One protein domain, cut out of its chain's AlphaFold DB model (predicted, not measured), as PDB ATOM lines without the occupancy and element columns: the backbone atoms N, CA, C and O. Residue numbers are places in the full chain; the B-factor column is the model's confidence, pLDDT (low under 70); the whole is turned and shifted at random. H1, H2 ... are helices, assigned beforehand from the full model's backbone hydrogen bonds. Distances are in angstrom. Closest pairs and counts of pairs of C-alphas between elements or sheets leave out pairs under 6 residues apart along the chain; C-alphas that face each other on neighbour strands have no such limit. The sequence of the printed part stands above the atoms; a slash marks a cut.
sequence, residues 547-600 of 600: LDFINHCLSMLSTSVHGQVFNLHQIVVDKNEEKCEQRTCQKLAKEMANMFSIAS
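This is residues 547 to 600 of the 600 residues of the protein "Hypothetical protein" of Adineta steineri (UniProt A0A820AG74). This is a helical hairpin of H2 and H3 side by side, with a third helix, H1, sticking out as a free arm from the end of H2 away from the hairpin's turn. H1 runs on roughly in line with H2, and this arm makes much of the rod-like length of the whole. The printed part has 54 residues with three named helices, in the order H1, H2, H3, and no named strand; the class is all helix. The whole is loose, with a radius of gyration of the C-alphas of 14.0 A, and its C-alphas span 48 by 17 by 12 A.

Begin at C-alpha 547, at (0.681, 7.196, -0.621), where H1 starts; it covers residues 547 to 558 and is 17.0 A long from first to last C-alpha. A tight link of 2 residues leads from there to H2, residues 561 to 575. Find C-alpha 561 at (-2.263, 30.306, -3.391) and go on to C-alpha 575, 20.5 A away, to see the length of H2. A short link of 7 residues comes next, and then H3, the longest helix, with residues 583 to 598. H3 is 22.7 A long and ends with C-alpha 598 at (9.626, 25.639, 1.604).

Look first at H1: residues 547 to 560, of which 547 to 558 belong to H1, stand free. H1 and H2 are apart, although they follow each other in the chain. H1 and H3 are apart too. Going on to H2 and H3, you find that they touch, with 8 pairs of C-alphas within 8 A. Their closest C-alphas are those of His 569 and Cys 585, 6.2 A apart. The two helices form a helical hairpin: they run opposite ways at a shallow tilt of 20 degrees, 11.6 A from centre to centre. Along the backbone of H2 and H3, every O i to N i+4 pair is within hydrogen-bond range; in H1 it is 6 of 8.

The two C-alphas farthest apart are those of Leu 547 and Glu 577, at 48.0 A. Without the residues that stand free, the body has 40 residues and spans 34 by 16 by 9 A. The printed part has no cut, and neither link is long. Residue 600 is the chain's last residue, and its C-alpha is 21.6 A from C-alpha 547. In the B-factor column of this predicted model the mean pLDDT of the printed part is 72.7; look for the values under 70 at residues 557 to 564 and 594 to 600.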
ATOM      1  N   LEU A 547       1.907   6.427  -0.807       89.50
ATOM      2  CA  LEU A 547       0.681   7.196  -0.621       89.50
ATOM      3  C   LEU A 547       0.946   8.573   0.004       89.50
ATOM      4  O   LEU A 547       0.317   9.541  -0.416       89.50
ATOM      5  N   ASP A 548       1.896   8.692   0.935       88.06
ATOM      6  CA  ASP A 548       2.288   9.984   1.521       88.06
ATOM      7  C   ASP A 548       2.836  10.932   0.453       88.06
ATOM      8  O   ASP A 548       2.463  12.105   0.406       88.06
ATOM      9  N   PHE A 549       3.657  10.403  -0.461       88.31
ATOM     10  CA  PHE A 549       4.174  11.160  -1.601       88.31
ATOM     11  C   PHE A 549       3.042  11.704  -2.481       88.31
ATOM     12  O   PHE A 549       3.013  12.896  -2.790       88.31
ATOM     13  N   ILE A 550       2.086  10.846  -2.856       90.06
ATOM     14  CA  ILE A 550       0.921  11.244  -3.659       90.06
ATOM     15  C   ILE A 550       0.092  12.292  -2.913       90.06
ATOM     16  O   ILE A 550      -0.212  13.339  -3.478       90.06
ATOM     17  N   ASN A 551      -0.247  12.038  -1.647       87.25
ATOM     18  CA  ASN A 551      -1.068  12.939  -0.841       87.25
ATOM     19  C   ASN A 551      -0.431  14.326  -0.723       87.25
ATOM     20  O   ASN A 551      -1.131  15.322  -0.879       87.25
ATOM     21  N   HIS A 552       0.884  14.404  -0.509       84.38
ATOM     22  CA  HIS A 552       1.584  15.682  -0.412       84.38
ATOM     23  C   HIS A 552       1.615  16.427  -1.755       84.38
ATOM     24  O   HIS A 552       1.325  17.625  -1.810       84.38
ATOM     25  N   CYS A 553       1.887  15.731  -2.866       83.75
ATOM     26  CA  CYS A 553       1.815  16.338  -4.197       83.75
ATOM     27  C   CYS A 553       0.407  16.850  -4.529       83.75
ATOM     28  O   CYS A 553       0.268  17.946  -5.068       83.75
ATOM     29  N   LEU A 554      -0.635  16.097  -4.173       80.94
ATOM     30  CA  LEU A 554      -2.020  16.514  -4.389       80.94
ATOM     31  C   LEU A 554      -2.447  17.633  -3.433       80.94
ATOM     32  O   LEU A 554      -3.197  18.512  -3.849       80.94
ATOM     33  N   SER A 555      -1.942  17.692  -2.194       76.69
ATOM     34  CA  SER A 555      -2.221  18.839  -1.319       76.69
ATOM     35  C   SER A 555      -1.678  20.141  -1.909       76.69
ATOM     36  O   SER A 555      -2.353  21.168  -1.833       76.69
ATOM     37  N   MET A 556      -0.541  20.085  -2.619       71.12
ATOM     38  CA  MET A 556       0.010  21.251  -3.320       71.12
ATOM     39  C   MET A 556      -0.900  21.783  -4.443       71.12
ATOM     40  O   MET A 556      -0.823  22.969  -4.769       71.12
ATOM     41  N   LEU A 557      -1.790  20.956  -5.012       67.12
ATOM     42  CA  LEU A 557      -2.787  21.408  -5.994       67.12
ATOM     43  C   LEU A 557      -3.831  22.337  -5.371       67.12
ATOM     44  O   LEU A 557      -4.195  23.342  -5.979       67.12
ATOM     45  N   SER A 558      -4.305  22.004  -4.167       56.09
ATOM     46  CA  SER A 558      -5.283  22.820  -3.430       56.09
ATOM     47  C   SER A 558      -4.683  24.110  -2.864       56.09
ATOM     48  O   SER A 558      -5.403  25.077  -2.635       56.09
ATOM     49  N   THR A 559      -3.359  24.154  -2.689       53.19
ATOM     50  CA  THR A 559      -2.626  25.276  -2.089       53.19
ATOM     51  C   THR A 559      -1.831  26.086  -3.111       53.19
ATOM     52  O   THR A 559      -0.849  26.738  -2.750       53.19
ATOM     53  N   SER A 560      -2.223  26.108  -4.390       55.53
ATOM     54  CA  SER A 560      -1.665  27.054  -5.374       55.53
ATOM     55  C   SER A 560      -2.150  28.496  -5.104       55.53
ATOM     56  O   SER A 560      -2.628  29.204  -5.989       55.53
ATOM     57  N   VAL A 561      -1.990  28.951  -3.861       57.00
ATOM     58  CA  VAL A 561      -2.263  30.306  -3.391       57.00
ATOM     59  C   VAL A 561      -1.243  31.299  -3.931       57.00
ATOM     60  O   VAL A 561      -1.542  32.474  -3.946       57.00
ATOM     61  N   HIS A 562      -0.082  30.881  -4.446       62.59
ATOM     62  CA  HIS A 562       0.965  31.803  -4.911       62.59
ATOM     63  C   HIS A 562       0.450  32.851  -5.905       62.59
ATOM     64  O   HIS A 562       0.648  34.044  -5.699       62.59
ATOM     65  N   GLY A 563      -0.240  32.419  -6.967       65.69
ATOM     66  CA  GLY A 563      -0.814  33.339  -7.952       65.69
ATOM     67  C   GLY A 563      -1.961  34.176  -7.378       65.69
ATOM     68  O   GLY A 563      -2.114  35.338  -7.734       65.69
ATOM     69  N   GLN A 564      -2.739  33.612  -6.452       68.31
ATOM     70  CA  GLN A 564      -3.855  34.307  -5.809       68.31
ATOM     71  C   GLN A 564      -3.363  35.368  -4.819       68.31
ATOM     72  O   GLN A 564      -3.788  36.509  -4.908       68.31
ATOM     73  N   VAL A 565      -2.422  35.023  -3.938       70.12
ATOM     74  CA  VAL A 565      -1.707  35.915  -3.013       70.12
ATOM     75  C   VAL A 565      -0.998  37.012  -3.795       70.12
ATOM     76  O   VAL A 565      -1.063  38.166  -3.396       70.12
ATOM     77  N   PHE A 566      -0.398  36.685  -4.942       71.19
ATOM     78  CA  PHE A 566       0.219  37.671  -5.827       71.19
ATOM     79  C   PHE A 566      -0.789  38.671  -6.391       71.19
ATOM     80  O   PHE A 566      -0.589  39.879  -6.283       71.19
ATOM     81  N   ASN A 567      -1.895  38.182  -6.951       74.44
ATOM     82  CA  ASN A 567      -2.939  39.046  -7.496       74.44
ATOM     83  C   ASN A 567      -3.610  39.875  -6.390       74.44
ATOM     84  O   ASN A 567      -3.870  41.059  -6.579       74.44
ATOM     85  N   LEU A 568      -3.860  39.276  -5.222       74.94
ATOM     86  CA  LEU A 568      -4.383  39.970  -4.046       74.94
ATOM     87  C   LEU A 568      -3.417  41.054  -3.578       74.94
ATOM     88  O   LEU A 568      -3.861  42.164  -3.322       74.94
ATOM     89  N   HIS A 569      -2.117  40.764  -3.520       77.25
ATOM     90  CA  HIS A 569      -1.098  41.748  -3.181       77.25
ATOM     91  C   HIS A 569      -1.153  42.947  -4.134       77.25
ATOM     92  O   HIS A 569      -1.232  44.075  -3.666       77.25
ATOM     93  N   GLN A 570      -1.197  42.722  -5.454       75.38
ATOM     94  CA  GLN A 570      -1.326  43.812  -6.433       75.38
ATOM     95  C   GLN A 570      -2.590  44.655  -6.203       75.38
ATOM     96  O   GLN A 570      -2.508  45.875  -6.145       75.38
ATOM     97  N   ILE A 571      -3.742  44.008  -5.984       78.69
ATOM     98  CA  ILE A 571      -5.012  44.702  -5.712       78.69
ATOM     99  C   ILE A 571      -4.951  45.511  -4.411       78.69
ATOM    100  O   ILE A 571      -5.534  46.591  -4.334       78.69
ATOM    101  N   VAL A 572      -4.308  44.977  -3.370       78.31
ATOM    102  CA  VAL A 572      -4.157  45.670  -2.087       78.31
ATOM    103  C   VAL A 572      -3.245  46.878  -2.268       78.31
ATOM    104  O   VAL A 572      -3.639  47.964  -1.860       78.31
ATOM    105  N   VAL A 573      -2.098  46.741  -2.936       79.31
ATOM    106  CA  VAL A 573      -1.203  47.879  -3.188       79.31
ATOM    107  C   VAL A 573      -1.910  48.988  -3.968       79.31
ATOM    108  O   VAL A 573      -1.856  50.137  -3.547       79.31
ATOM    109  N   ASP A 574      -2.635  48.651  -5.038       76.44
ATOM    110  CA  ASP A 574      -3.337  49.642  -5.867       76.44
ATOM    111  C   ASP A 574      -4.431  50.415  -5.108       76.44
ATOM    112  O   ASP A 574      -4.774  51.536  -5.476       76.44
ATOM    113  N   LYS A 575      -5.019  49.817  -4.062       80.00
ATOM    114  CA  LYS A 575      -6.130  50.410  -3.296       80.00
ATOM    115  C   LYS A 575      -5.701  51.199  -2.060       80.00
ATOM    116  O   LYS A 575      -6.561  51.836  -1.457       80.00
ATOM    117  N   ASN A 576      -4.439  51.119  -1.643       78.25
ATOM    118  CA  ASN A 576      -3.970  51.717  -0.391       78.25
ATOM    119  C   ASN A 576      -2.957  52.834  -0.654       78.25
ATOM    120  O   ASN A 576      -2.039  52.676  -1.453       78.25
ATOM    121  N   GLU A 577      -3.077  53.943   0.081       73.75
ATOM    122  CA  GLU A 577      -2.163  55.091  -0.038       73.75
ATOM    123  C   GLU A 577      -0.722  54.747   0.387       73.75
ATOM    124  O   GLU A 577       0.227  55.241  -0.212       73.75
ATOM    125  N   GLU A 578      -0.551  53.834   1.353       70.88
ATOM    126  CA  GLU A 578       0.754  53.302   1.797       70.88
ATOM    127  C   GLU A 578       1.350  52.235   0.848       70.88
ATOM    128  O   GLU A 578       2.393  51.652   1.150       70.88
ATOM    129  N   LYS A 579       0.683  51.936  -0.278       80.75
ATOM    130  CA  LYS A 579       1.137  51.024  -1.344       80.75
ATOM    131  C   LYS A 579       1.785  49.719  -0.824       80.75
ATOM    132  O   LYS A 579       1.131  48.952  -0.108       80.75
ATOM    133  N   CYS A 580       3.037  49.406  -1.200       76.06
ATOM    134  CA  CYS A 580       3.709  48.151  -0.824       76.06
ATOM    135  C   CYS A 580       4.188  48.149   0.634       76.06
ATOM    136  O   CYS A 580       4.521  47.092   1.173       76.06
ATOM    137  N   GLU A 581       4.232  49.313   1.280       71.88
ATOM    138  CA  GLU A 581       4.706  49.468   2.652       71.88
ATOM    139  C   GLU A 581       3.621  49.208   3.695       71.88
ATOM    140  O   GLU A 581       3.947  49.010   4.868       71.88
ATOM    141  N   GLN A 582       2.352  49.104   3.290       80.88
ATOM    142  CA  GLN A 582       1.275  48.722   4.194       80.88
ATOM    143  C   GLN A 582       1.622  47.414   4.927       80.88
ATOM    144  O   GLN A 582       2.065  46.427   4.331       80.88
ATOM    145  N   ARG A 583       1.347  47.354   6.236       81.38
ATOM    146  CA  ARG A 583       1.655  46.185   7.084       81.38
ATOM    147  C   ARG A 583       1.142  44.856   6.509       81.38
ATOM    148  O   ARG A 583       1.775  43.817   6.695       81.38
ATOM    149  N   THR A 584      -0.007  44.872   5.835       79.62
ATOM    150  CA  THR A 584      -0.578  43.695   5.166       79.62
ATOM    151  C   THR A 584       0.272  43.264   3.969       79.62
ATOM    152  O   THR A 584       0.590  42.082   3.868       79.62
ATOM    153  N   CYS A 585       0.709  44.198   3.120       80.25
ATOM    154  CA  CYS A 585       1.599  43.937   1.986       80.25
ATOM    155  C   CYS A 585       2.942  43.357   2.446       80.25
ATOM    156  O   CYS A 585       3.366  42.327   1.931       80.25
ATOM    157  N   GLN A 586       3.544  43.913   3.503       82.31
ATOM    158  CA  GLN A 586       4.785  43.377   4.080       82.31
ATOM    159  C   GLN A 586       4.629  41.938   4.597       82.31
ATOM    160  O   GLN A 586       5.511  41.101   4.404       82.31
ATOM    161  N   LYS A 587       3.505  41.625   5.259       82.00
ATOM    162  CA  LYS A 587       3.213  40.251   5.700       82.00
ATOM    163  C   LYS A 587       3.070  39.312   4.508       82.00
ATOM    164  O   LYS A 587       3.685  38.253   4.511       82.00
ATOM    165  N   LEU A 588       2.310  39.710   3.487       78.50
ATOM    166  CA  LEU A 588       2.150  38.920   2.263       78.50
ATOM    167  C   LEU A 588       3.497  38.708   1.558       78.50
ATOM    168  O   LEU A 588       3.775  37.595   1.131       78.50
ATOM    169  N   ALA A 589       4.365  39.723   1.512       79.62
ATOM    170  CA  ALA A 589       5.712  39.617   0.959       79.62
ATOM    171  C   ALA A 589       6.567  38.566   1.686       79.62
ATOM    172  O   ALA A 589       7.187  37.719   1.039       79.62
ATOM    173  N   LYS A 590       6.550  38.564   3.026       79.62
ATOM    174  CA  LYS A 590       7.246  37.551   3.838       79.62
ATOM    175  C   LYS A 590       6.676  36.149   3.634       79.62
ATOM    176  O   LYS A 590       7.441  35.207   3.457       79.62
ATOM    177  N   GLU A 591       5.353  36.009   3.612       76.19
ATOM    178  CA  GLU A 591       4.697  34.724   3.337       76.19
ATOM    179  C   GLU A 591       5.069  34.193   1.948       76.19
ATOM    180  O   GLU A 591       5.387  33.017   1.801       76.19
ATOM    181  N   MET A 592       5.118  35.059   0.933       74.00
ATOM    182  CA  MET A 592       5.548  34.676  -0.412       74.00
ATOM    183  C   MET A 592       6.992  34.176  -0.434       74.00
ATOM    184  O   MET A 592       7.239  33.102  -0.981       74.00
ATOM    185  N   ALA A 593       7.927  34.902   0.187       71.06
ATOM    186  CA  ALA A 593       9.323  34.474   0.296       71.06
ATOM    187  C   ALA A 593       9.453  33.119   1.019       71.06
ATOM    188  O   ALA A 593      10.137  32.215   0.535       71.06
ATOM    189  N   ASN A 594       8.709  32.925   2.113       68.50
ATOM    190  CA  ASN A 594       8.681  31.662   2.853       68.50
ATOM    191  C   ASN A 594       8.140  30.503   2.009       68.50
ATOM    192  O   ASN A 594       8.714  29.413   2.020       68.50
ATOM    193  N   MET A 595       7.073  30.720   1.236       64.44
ATOM    194  CA  MET A 595       6.534  29.683   0.355       64.44
ATOM    195  C   MET A 595       7.539  29.262  -0.731       64.44
ATOM    196  O   MET A 595       7.608  28.079  -1.068       64.44
ATOM    197  N   PHE A 596       8.354  30.193  -1.247       60.78
ATOM    198  CA  PHE A 596       9.439  29.857  -2.175       60.78
ATOM    199  C   PHE A 596      10.548  29.035  -1.506       60.78
ATOM    200  O   PHE A 596      11.046  28.107  -2.139       60.78
ATOM    201  N   SER A 597      10.875  29.320  -0.239       56.19
ATOM    202  CA  SER A 597      11.894  28.585   0.526       56.19
ATOM    203  C   SER A 597      11.449  27.194   0.993       56.19
ATOM    204  O   SER A 597      12.290  26.325   1.187       56.19
ATOM    205  N   ILE A 598      10.151  26.963   1.213       45.88
ATOM    206  CA  ILE A 598       9.626  25.639   1.604       45.88
ATOM    207  C   ILE A 598       9.609  24.675   0.401       45.88
ATOM    208  O   ILE A 598       9.653  23.457   0.571       45.88
ATOM    209  N   ALA A 599       9.554  25.215  -0.820       38.56
ATOM    210  CA  ALA A 599       9.566  24.451  -2.066       38.56
ATOM    211  C   ALA A 599      10.981  24.146  -2.613       38.56
ATOM    212  O   ALA A 599      11.093  23.422  -3.616       38.56
ATOM    213  N   SER A 600      12.039  24.715  -2.019       31.81
ATOM    214  CA  SER A 600      13.461  24.526  -2.369       31.81
ATOM    215  C   SER A 600      14.197  23.617  -1.383       31.81
ATOM    216  O   SER A 600      15.227  23.027  -1.811       31.81
TER     217      SER A 600